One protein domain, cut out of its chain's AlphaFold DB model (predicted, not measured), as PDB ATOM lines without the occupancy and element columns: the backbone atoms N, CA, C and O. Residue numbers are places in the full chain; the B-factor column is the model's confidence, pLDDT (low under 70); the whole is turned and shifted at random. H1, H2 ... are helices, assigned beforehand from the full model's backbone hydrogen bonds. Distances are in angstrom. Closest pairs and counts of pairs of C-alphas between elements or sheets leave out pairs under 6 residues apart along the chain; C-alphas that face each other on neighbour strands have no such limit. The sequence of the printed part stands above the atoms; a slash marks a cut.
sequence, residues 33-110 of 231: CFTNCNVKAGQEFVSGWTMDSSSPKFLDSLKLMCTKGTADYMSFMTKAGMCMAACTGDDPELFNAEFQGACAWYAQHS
ATOM      1  N   CYS A  33     -10.233  19.206 -26.971       95.00
ATOM      2  CA  CYS A  33      -9.899  17.824 -26.627       95.00
ATOM      3  C   CYS A  33      -8.767  17.755 -25.596       95.00
ATOM      4  O   CYS A  33      -8.911  17.114 -24.551       95.00
ATOM      5  N   PHE A  34      -7.672  18.479 -25.837       94.00
ATOM      6  CA  PHE A  34      -6.542  18.553 -24.911       94.00
ATOM      7  C   PHE A  34      -6.937  19.190 -23.583       94.00
ATOM      8  O   PHE A  34      -6.613  18.645 -22.524       94.00
ATOM      9  N   THR A  35      -7.722  20.266 -23.619       93.31
ATOM     10  CA  THR A  35      -8.270  20.889 -22.411       93.31
ATOM     11  C   THR A  35      -9.094  19.887 -21.598       93.31
ATOM     12  O   THR A  35      -8.860  19.727 -20.402       93.31
ATOM     13  N   ASN A  36     -10.005  19.137 -22.227       94.94
ATOM     14  CA  ASN A  36     -10.830  18.136 -21.542       94.94
ATOM     15  C   ASN A  36      -9.986  16.997 -20.948       94.94
ATOM     16  O   ASN A  36     -10.238  16.552 -19.827       94.94
ATOM     17  N   CYS A  37      -8.952  16.556 -21.669       95.81
ATOM     18  CA  CYS A  37      -8.010  15.555 -21.180       95.81
ATOM     19  C   CYS A  37      -7.240  16.033 -19.944       95.81
ATOM     20  O   CYS A  37      -7.130  15.282 -18.973       95.81
ATOM     21  N   ASN A  38      -6.770  17.284 -19.944       94.62
ATOM     22  CA  ASN A  38      -6.135  17.882 -18.773       94.62
ATOM     23  C   ASN A  38      -7.120  18.018 -17.604       94.62
ATOM     24  O   ASN A  38      -6.771  17.641 -16.488       94.62
ATOM     25  N   VAL A  39      -8.366  18.450 -17.849       94.88
ATOM     26  CA  VAL A  39      -9.413  18.524 -16.811       94.88
ATOM     27  C   VAL A  39      -9.648  17.162 -16.172       94.88
ATOM     28  O   VAL A  39      -9.590  17.035 -14.950       94.88
ATOM     29  N   LYS A  40      -9.876  16.126 -16.984       95.31
ATOM     30  CA  LYS A  40     -10.136  14.770 -16.487       95.31
ATOM     31  C   LYS A  40      -8.972  14.211 -15.678       95.31
ATOM     32  O   LYS A  40      -9.203  13.612 -14.634       95.31
ATOM     33  N   ALA A  41      -7.741  14.400 -16.149       96.19
ATOM     34  CA  ALA A  41      -6.558  13.943 -15.430       96.19
ATOM     35  C   ALA A  41      -6.339  14.746 -14.139       96.19
ATOM     36  O   ALA A  41      -6.069  14.174 -13.089       96.19
ATOM     37  N   GLY A  42      -6.484  16.068 -14.202       94.81
ATOM     38  CA  GLY A  42      -6.224  16.982 -13.098       94.81
ATOM     39  C   GLY A  42      -7.209  16.851 -11.939       94.81
ATOM     40  O   GLY A  42      -6.805  16.972 -10.782       94.81
ATOM     41  N   GLN A  43      -8.474  16.528 -12.226       94.88
ATOM     42  CA  GLN A  43      -9.516  16.322 -11.214       94.88
ATOM     43  C   GLN A  43      -9.206  15.192 -10.220       94.88
ATOM     44  O   GLN A  43      -9.727  15.213  -9.106       94.88
ATOM     45  N   GLU A  44      -8.354  14.229 -10.582       94.31
ATOM     46  CA  GLU A  44      -7.936  13.162  -9.664       94.31
ATOM     47  C   GLU A  44      -6.933  13.632  -8.601       94.31
ATOM     48  O   GLU A  44      -6.844  13.026  -7.535       94.31
ATOM     49  N   PHE A  45      -6.191  14.707  -8.872       94.00
ATOM     50  CA  PHE A  45      -5.136  15.214  -7.987       94.00
ATOM     51  C   PHE A  45      -5.553  16.502  -7.275       94.00
ATOM     52  O   PHE A  45      -5.199  16.726  -6.120       94.00
ATOM     53  N   VAL A  46      -6.326  17.353  -7.954       91.94
ATOM     54  CA  VAL A  46      -6.810  18.627  -7.423       91.94
ATOM     55  C   VAL A  46      -8.326  18.669  -7.559       91.94
ATOM     56  O   VAL A  46      -8.880  18.777  -8.651       91.94
ATOM     57  N   SER A  47      -9.028  18.626  -6.427       93.44
ATOM     58  CA  SER A  47     -10.482  18.801  -6.427       93.44
ATOM     59  C   SER A  47     -10.848  20.211  -6.905       93.44
ATOM     60  O   SER A  47     -10.392  21.215  -6.335       93.44
ATOM     61  N   GLY A  48     -11.668  20.275  -7.956       90.19
ATOM     62  CA  GLY A  48     -12.014  21.518  -8.647       90.19
ATOM     63  C   GLY A  48     -10.943  22.008  -9.623       90.19
ATOM     64  O   GLY A  48     -10.882  23.209  -9.875       90.19
ATOM     65  N   TRP A  49     -10.091  21.109 -10.133       93.69
ATOM     66  CA  TRP A  49      -9.096  21.424 -11.160       93.69
ATOM     67  C   TRP A  49      -9.710  22.217 -12.320       93.69
ATOM     68  O   TRP A  49     -10.822  21.920 -12.769       93.69
ATOM     69  N   THR A  50      -8.977  23.215 -12.812       92.25
ATOM     70  CA  THR A  50      -9.449  24.140 -13.846       92.25
ATOM     71  C   THR A  50      -8.301  24.796 -14.620       92.25
ATOM     72  O   THR A  50      -7.229  25.032 -14.067       92.25
ATOM     73  N   MET A  51      -8.569  25.156 -15.880       89.00
ATOM     74  CA  MET A  51      -7.727  26.054 -16.693       89.00
ATOM     75  C   MET A  51      -8.251  27.494 -16.720       89.00
ATOM     76  O   MET A  51      -7.672  28.351 -17.378       89.00
ATOM     77  N   ASP A  52      -9.358  27.773 -16.031       89.62
ATOM     78  CA  ASP A  52      -9.920  29.119 -15.951       89.62
ATOM     79  C   ASP A  52      -9.070  29.984 -15.014       89.62
ATOM     80  O   ASP A  52      -9.029  29.737 -13.806       89.62
ATOM     81  N   SER A  53      -8.428  31.014 -15.567       88.81
ATOM     82  CA  SER A  53      -7.565  31.951 -14.839       88.81
ATOM     83  C   SER A  53      -8.293  32.778 -13.772       88.81
ATOM     84  O   SER A  53      -7.654  33.296 -12.850       88.81
ATOM     85  N   SER A  54      -9.621  32.868 -13.854       87.19
ATOM     86  CA  SER A  54     -10.471  33.537 -12.866       87.19
ATOM     87  C   SER A  54     -10.795  32.644 -11.669       87.19
ATOM     88  O   SER A  54     -11.285  33.135 -10.655       87.19
ATOM     89  N   SER A  55     -10.547  31.334 -11.761       87.81
ATOM     90  CA  SER A  55     -10.883  30.402 -10.688       87.81
ATOM     91  C   SER A  55      -9.842  30.412  -9.563       87.81
ATOM     92  O   SER A  55      -8.637  30.411  -9.827       87.81
ATOM     93  N   PRO A  56     -10.264  30.284  -8.290       87.25
ATOM     94  CA  PRO A  56      -9.338  30.138  -7.168       87.25
ATOM     95  C   PRO A  56      -8.474  28.880  -7.232       87.25
ATOM     96  O   PRO A  56      -7.413  28.846  -6.617       87.25
ATOM     97  N   LYS A  57      -8.885  27.860  -7.995       91.00
ATOM     98  CA  LYS A  57      -8.110  26.623  -8.175       91.00
ATOM     99  C   LYS A  57      -7.136  26.669  -9.345       91.00
ATOM    100  O   LYS A  57      -6.454  25.677  -9.604       91.00
ATOM    101  N   PHE A  58      -7.047  27.794 -10.045       92.00
ATOM    102  CA  PHE A  58      -6.183  27.934 -11.209       92.00
ATOM    103  C   PHE A  58      -4.707  27.697 -10.877       92.00
ATOM    104  O   PHE A  58      -4.055  26.864 -11.500       92.00
ATOM    105  N   LEU A  59      -4.189  28.360  -9.838       92.12
ATOM    106  CA  LEU A  59      -2.787  28.203  -9.440       92.12
ATOM    107  C   LEU A  59      -2.479  26.807  -8.900       92.12
ATOM    108  O   LEU A  59      -1.419  26.272  -9.207       92.12
ATOM    109  N   ASP A  60      -3.406  26.183  -8.168       93.31
ATOM    110  CA  ASP A  60      -3.256  24.787  -7.736       93.31
ATOM    111  C   ASP A  60      -3.177  23.833  -8.940       93.31
ATOM    112  O   ASP A  60      -2.380  22.892  -8.955       93.31
ATOM    113  N   SER A  61      -3.973  24.104  -9.976       94.44
ATOM    114  CA  SER A  61      -3.992  23.326 -11.219       94.44
ATOM    115  C   SER A  61      -2.686  23.502 -12.002       94.44
ATOM    116  O   SER A  61      -2.072  22.514 -12.410       94.44
ATOM    117  N   LEU A  62      -2.202  24.745 -12.135       93.88
ATOM    118  CA  LEU A  62      -0.905  25.044 -12.746       93.88
ATOM    119  C   LEU A  62       0.261  24.460 -11.945       93.88
ATOM    120  O   LEU A  62       1.212  23.956 -12.533       93.88
ATOM    121  N   LYS A  63       0.188  24.450 -10.612       94.56
ATOM    122  CA  LYS A  63       1.209  23.847  -9.752       94.56
ATOM    123  C   LYS A  63       1.407  22.372 -10.069       94.56
ATOM    124  O   LYS A  63       2.551  21.944 -10.225       94.56
ATOM    125  N   LEU A  64       0.323  21.606 -10.193       95.00
ATOM    126  CA  LEU A  64       0.393  20.192 -10.568       95.00
ATOM    127  C   LEU A  64       1.067  20.010 -11.935       95.00
ATOM    128  O   LEU A  64       1.955  19.173 -12.076       95.00
ATOM    129  N   MET A  65       0.677  20.820 -12.922       93.12
ATOM    130  CA  MET A  65       1.226  20.737 -14.277       93.12
ATOM    131  C   MET A  65       2.678  21.207 -14.374       93.12
ATOM    132  O   MET A  65       3.443  20.684 -15.170       93.12
ATOM    133  N   CYS A  66       3.098  22.172 -13.566       95.00
ATOM    134  CA  CYS A  66       4.394  22.822 -13.744       95.00
ATOM    135  C   CYS A  66       5.474  22.333 -12.775       95.00
ATOM    136  O   CYS A  66       6.661  22.581 -13.001       95.00
ATOM    137  N   THR A  67       5.108  21.577 -11.734       93.44
ATOM    138  CA  THR A  67       6.067  21.015 -10.768       93.44
ATOM    139  C   THR A  67       6.650  19.690 -11.270       93.44
ATOM    140  O   THR A  67       6.305  18.600 -10.801       93.44
ATOM    141  N   LYS A  68       7.562  19.796 -12.244       90.88
ATOM    142  CA  LYS A  68       8.241  18.645 -12.855       90.88
ATOM    143  C   LYS A  68       8.978  17.789 -11.822       90.88
ATOM    144  O   LYS A  68       9.542  18.295 -10.856       90.88
ATOM    145  N   GLY A  69       9.019  16.481 -12.073       88.38
ATOM    146  CA  GLY A  69       9.780  15.518 -11.266       88.38
ATOM    147  C   GLY A  69       9.059  15.002 -10.019       88.38
ATOM    148  O   GLY A  69       9.614  14.168  -9.308       88.38
ATOM    149  N   THR A  70       7.826  15.444  -9.761       92.62
ATOM    150  CA  THR A  70       6.979  14.867  -8.708       92.62
ATOM    151  C   THR A  70       6.206  13.652  -9.226       92.62
ATOM    152  O   THR A  70       5.936  13.533 -10.426       92.62
ATOM    153  N   ALA A  71       5.837  12.735  -8.327       94.44
ATOM    154  CA  ALA A  71       5.027  11.566  -8.680       94.44
ATOM    155  C   ALA A  71       3.642  11.970  -9.220       94.44
ATOM    156  O   ALA A  71       3.164  11.377 -10.190       94.44
ATOM    157  N   ASP A  72       3.047  13.017  -8.641       93.62
ATOM    158  CA  ASP A  72       1.749  13.550  -9.063       93.62
ATOM    159  C   ASP A  72       1.831  14.169 -10.461       93.62
ATOM    160  O   ASP A  72       1.004  13.854 -11.311       93.62
ATOM    161  N   TYR A  73       2.881  14.949 -10.752       94.38
ATOM    162  CA  TYR A  73       3.136  15.466 -12.100       94.38
ATOM    163  C   TYR A  73       3.269  14.338 -13.128       94.38
ATOM    164  O   TYR A  73       2.628  14.375 -14.175       94.38
ATOM    165  N   MET A  74       4.078  13.311 -12.844       94.62
ATOM    166  CA  MET A  74       4.280  12.200 -13.785       94.62
ATOM    167  C   MET A  74       2.981  11.427 -14.031       94.62
ATOM    168  O   MET A  74       2.692  11.043 -15.166       94.62
ATOM    169  N   SER A  75       2.184  11.227 -12.981       95.44
ATOM    170  CA  SER A  75       0.894  10.538 -13.068       95.44
ATOM    171  C   SER A  75      -0.131  11.362 -13.848       95.44
ATOM    172  O   SER A  75      -0.802  10.822 -14.729       95.44
ATOM    173  N   PHE A  76      -0.194  12.670 -13.592       96.00
ATOM    174  CA  PHE A  76      -0.999  13.617 -14.356       96.00
ATOM    175  C   PHE A  76      -0.613  13.603 -15.839       96.00
ATOM    176  O   PHE A  76      -1.471  13.347 -16.680       96.00
ATOM    177  N   MET A  77       0.672  13.785 -16.167       94.44
ATOM    178  CA  MET A  77       1.153  13.819 -17.556       94.44
ATOM    179  C   MET A  77       0.893  12.500 -18.283       94.44
ATOM    180  O   MET A  77       0.531  12.503 -19.456       94.44
ATOM    181  N   THR A  78       1.025  11.369 -17.588       95.12
ATOM    182  CA  THR A  78       0.719  10.052 -18.159       95.12
ATOM    183  C   THR A  78      -0.768   9.932 -18.490       95.12
ATOM    184  O   THR A  78      -1.121   9.548 -19.601       95.12
ATOM    185  N   LYS A  79      -1.657  10.294 -17.558       95.81
ATOM    186  CA  LYS A  79      -3.110  10.198 -17.760       95.81
ATOM    187  C   LYS A  79      -3.621  11.187 -18.803       95.81
ATOM    188  O   LYS A  79      -4.388  10.795 -19.683       95.81
ATOM    189  N   ALA A  80      -3.173  12.438 -18.728       94.44
ATOM    190  CA  ALA A  80      -3.490  13.462 -19.713       94.44
ATOM    191  C   ALA A  80      -2.985  13.032 -21.095       94.44
ATOM    192  O   ALA A  80      -3.776  12.972 -22.029       94.44
ATOM    193  N   GLY A  81      -1.723  12.604 -21.205       93.50
ATOM    194  CA  GLY A  81      -1.121  12.136 -22.455       93.50
ATOM    195  C   GLY A  81      -1.829  10.921 -23.064       93.50
ATOM    196  O   GLY A  81      -2.059  10.887 -24.270       93.50
ATOM    197  N   MET A  82      -2.251   9.949 -22.247       95.25
ATOM    198  CA  MET A  82      -3.049   8.808 -22.716       95.25
ATOM    199  C   MET A  82      -4.404   9.235 -23.288       95.25
ATOM    200  O   MET A  82      -4.853   8.666 -24.280       95.25
ATOM    201  N   CYS A  83      -5.055  10.228 -22.679       96.06
ATOM    202  CA  CYS A  83      -6.297  10.791 -23.203       96.06
ATOM    203  C   CYS A  83      -6.048  11.581 -24.496       96.06
ATOM    204  O   CYS A  83      -6.764  11.398 -25.479       96.06
ATOM    205  N   MET A  84      -4.993  12.402 -24.525       94.69
ATOM    206  CA  MET A  84      -4.622  13.224 -25.680       94.69
ATOM    207  C   MET A  84      -4.259  12.387 -26.906       94.69
ATOM    208  O   MET A  84      -4.513  12.810 -28.025       94.69
ATOM    209  N   ALA A  85      -3.735  11.174 -26.723       93.44
ATOM    210  CA  ALA A  85      -3.454  10.262 -27.829       93.44
ATOM    211  C   ALA A  85      -4.711   9.852 -28.629       93.44
ATOM    212  O   ALA A  85      -4.587   9.405 -29.767       93.44
ATOM    213  N   ALA A  86      -5.913   9.995 -28.056       93.94
ATOM    214  CA  ALA A  86      -7.181   9.733 -28.740       93.94
ATOM    215  C   ALA A  86      -7.755  10.967 -29.463       93.94
ATOM    216  O   ALA A  86      -8.718  10.845 -30.226       93.94
ATOM    217  N   CYS A  87      -7.180  12.147 -29.235       92.12
ATOM    218  CA  CYS A  87      -7.596  13.396 -29.858       92.12
ATOM    219  C   CYS A  87      -7.204  13.397 -31.343       92.12
ATOM    220  O   CYS A  87      -6.032  13.291 -31.701       92.12
ATOM    221  N   THR A  88      -8.201  13.433 -32.228       91.69
ATOM    222  CA  THR A  88      -8.009  13.252 -33.673       91.69
ATOM    223  C   THR A  88      -7.986  14.598 -34.384       91.69
ATOM    224  O   THR A  88      -8.942  15.359 -34.287       91.69
ATOM    225  N   GLY A  89      -6.929  14.868 -35.155       85.31
ATOM    226  CA  GLY A  89      -6.788  16.130 -35.894       85.31
ATOM    227  C   GLY A  89      -6.294  17.309 -35.051       85.31
ATOM    228  O   GLY A  89      -6.217  18.420 -35.566       85.31
ATOM    229  N   ASP A  90      -5.937  17.060 -33.791       87.75
ATOM    230  CA  ASP A  90      -5.330  18.046 -32.905       87.75
ATOM    231  C   ASP A  90      -3.809  18.118 -33.107       87.75
ATOM    232  O   ASP A  90      -3.142  17.100 -33.313       87.75
ATOM    233  N   ASP A  91      -3.264  19.333 -33.049       87.62
ATOM    234  CA  ASP A  91      -1.834  19.586 -33.224       87.62
ATOM    235  C   ASP A  91      -1.109  19.549 -31.866       87.62
ATOM    236  O   ASP A  91      -1.353  20.427 -31.028       87.62
ATOM    237  N   PRO A  92      -0.208  18.577 -31.618       87.25
ATOM    238  CA  PRO A  92       0.541  18.493 -30.364       87.25
ATOM    239  C   PRO A  92       1.387  19.743 -30.075       87.25
ATOM    240  O   PRO A  92       1.672  20.022 -28.909       87.25
ATOM    241  N   GLU A  93       1.750  20.529 -31.092       90.00
ATOM    242  CA  GLU A  93       2.500  21.772 -30.901       90.00
ATOM    243  C   GLU A  93       1.678  22.837 -30.164       90.00
ATOM    244  O   GLU A  93       2.239  23.598 -29.374       90.00
ATOM    245  N   LEU A  94       0.350  22.852 -30.330       88.38
ATOM    246  CA  LEU A  94      -0.530  23.762 -29.585       88.38
ATOM    247  C   LEU A  94      -0.544  23.428 -28.093       88.38
ATOM    248  O   LEU A  94      -0.479  24.332 -27.261       88.38
ATOM    249  N   PHE A  95      -0.567  22.137 -27.747       89.75
ATOM    250  CA  PHE A  95      -0.438  21.709 -26.356       89.75
ATOM    251  C   PHE A  95       0.932  22.077 -25.784       89.75
ATOM    252  O   PHE A  95       1.009  22.625 -24.688       89.75
ATOM    253  N   ASN A  96       2.014  21.822 -26.524       90.44
ATOM    254  CA  ASN A  96       3.361  22.165 -26.074       90.44
ATOM    255  C   ASN A  96       3.516  23.676 -25.837       90.44
ATOM    256  O   ASN A  96       4.105  24.077 -24.829       90.44
ATOM    257  N   ALA A  97       2.970  24.509 -26.727       92.56
ATOM    258  CA  ALA A  97       2.986  25.962 -26.598       92.56
ATOM    259  C   ALA A  97       2.181  26.443 -25.381       92.56
ATOM    260  O   ALA A  97       2.693  27.248 -24.597       92.56
ATOM    261  N   GLU A  98       0.968  25.915 -25.180       92.38
ATOM    262  CA  GLU A  98       0.162  26.203 -23.990       92.38
ATOM    263  C   GLU A  98       0.912  25.794 -22.720       92.38
ATOM    264  O   GLU A  98       1.064  26.593 -21.801       92.38
ATOM    265  N   PHE A  99       1.442  24.572 -22.672       92.56
ATOM    266  CA  PHE A  99       2.094  24.033 -21.483       92.56
ATOM    267  C   PHE A  99       3.352  24.822 -21.110       92.56
ATOM    268  O   PHE A  99       3.568  25.164 -19.944       92.56
ATOM    269  N   GLN A 100       4.186  25.163 -22.097       94.31
ATOM    270  CA  GLN A 100       5.363  25.997 -21.864       94.31
ATOM    271  C   GLN A 100       4.981  27.412 -21.428       94.31
ATOM    272  O   GLN A 100       5.556  27.915 -20.463       94.31
ATOM    273  N   GLY A 101       4.002  28.034 -22.091       94.75
ATOM    274  CA  GLY A 101       3.523  29.368 -21.736       94.75
ATOM    275  C   GLY A 101       2.922  29.411 -20.331       94.75
ATOM    276  O   GLY A 101       3.279  30.276 -19.531       94.75
ATOM    277  N   ALA A 102       2.080  28.435 -19.994       94.06
ATOM    278  CA  ALA A 102       1.438  28.308 -18.692       94.06
ATOM    279  C   ALA A 102       2.468  28.128 -17.575       94.06
ATOM    280  O   ALA A 102       2.377  28.800 -16.548       94.06
ATOM    281  N   CYS A 103       3.492  27.299 -17.786       95.00
ATOM    282  CA  CYS A 103       4.536  27.101 -16.786       95.00
ATOM    283  C   CYS A 103       5.527  28.261 -16.682       95.00
ATOM    284  O   CYS A 103       5.988  28.559 -15.579       95.00
ATOM    285  N   ALA A 104       5.823  28.958 -17.782       96.00
ATOM    286  CA  ALA A 104       6.613  30.186 -17.743       96.00
ATOM    287  C   ALA A 104       5.885  31.309 -16.990       96.00
ATOM    288  O   ALA A 104       6.506  32.058 -16.233       96.00
ATOM    289  N   TRP A 105       4.566  31.404 -17.167       94.12
ATOM    290  CA  TRP A 105       3.725  32.328 -16.416       94.12
ATOM    291  C   TRP A 105       3.651  31.925 -14.935       94.12
ATOM    292  O   TRP A 105       3.964  32.730 -14.062       94.12
ATOM    293  N   TYR A 106       3.366  30.654 -14.631       93.75
ATOM    294  CA  TYR A 106       3.294  30.151 -13.254       93.75
ATOM    295  C   TYR A 106       4.597  30.370 -12.475       93.75
ATOM    296  O   TYR A 106       4.558  30.742 -11.308       93.75
ATOM    297  N   ALA A 107       5.762  30.204 -13.105       93.75
ATOM    298  CA  ALA A 107       7.044  30.452 -12.445       93.75
ATOM    299  C   ALA A 107       7.174  31.889 -11.897       93.75
ATOM    300  O   ALA A 107       7.834  32.096 -10.882       93.75
ATOM    301  N   GLN A 108       6.526  32.865 -12.539       93.44
ATOM    302  CA  GLN A 108       6.520  34.272 -12.123       93.44
ATOM    303  C   GLN A 108       5.374  34.601 -11.155       93.44
ATOM    304  O   GLN A 108       5.515  35.502 -10.335       93.44
ATOM    305  N   HIS A 109       4.272  33.852 -11.231       90.50
ATOM    306  CA  HIS A 109       3.000  34.156 -10.565       90.50
ATOM    307  C   HIS A 109       2.566  33.107  -9.524       90.50
ATOM    308  O   HIS A 109       1.469  33.168  -8.983       90.50
ATOM    309  N   SER A 110       3.415  32.129  -9.199       86.88
ATOM    310  CA  SER A 110       3.087  31.044  -8.254       86.88
ATOM    311  C   SER A 110       2.786  31.507  -6.823       86.88
ATOM    312  O   SER A 110       2.194  30.753  -6.053       86.88
TER     313      SER A 110
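Overview. This is residues 33 to 110 of the 231 residues of an uncharacterized protein of Mucor circinelloides f. circinelloides (strain 1006PhL) (UniProt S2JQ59). H1 and H3 lie side by side, H4 stands across from them, and H2 bridges H3 and H4 near one end. The 78 printed residues include four named helices, H1 to H4 in order, and no named strand: all helix. The whole is compact, radius of gyration of the C-alphas 11.8 A, spanning 32 by 26 by 23 A.

Arrangement. H1, residues 33 to 42, touches H3, residues 71 to 84, at a shallow tilt of 31 degrees, opposite ways; the closest C-alphas, Cys 37 and Ala 80, are 5.2 A apart. H2, residues 58 to 66, touches H3 at residues 72 to 77 alone, about perpendicular at 88 degrees; the closest C-alphas, Leu 64 and Tyr 73, are 5.7 A apart. H4, residues 92 to 109, touches H2 with residues 99 to 106 alone, at a steep tilt of 65 degrees; the closest C-alphas, Cys 66 and Cys 103, are 5.3 A apart. H3 and H4 are apart. Every O i to N i+4 pair is within hydrogen-bond range in H1, H2 and H3, and 13 of 14 in H4.

Along the chain. H1, 14.0 A long, begins at C-alpha 33 (-9.899, 17.824, -26.627). H2 measures 12.0 A and H3 19.6 A. H4, 25.4 A, ends at C-alpha 109 (3.000, 34.156, -10.565).

Size, cuts and confidence. The printed part has no cut. The link H1 to H2, residues 43 to 57, is long. No printed residue is under 70 in pLDDT.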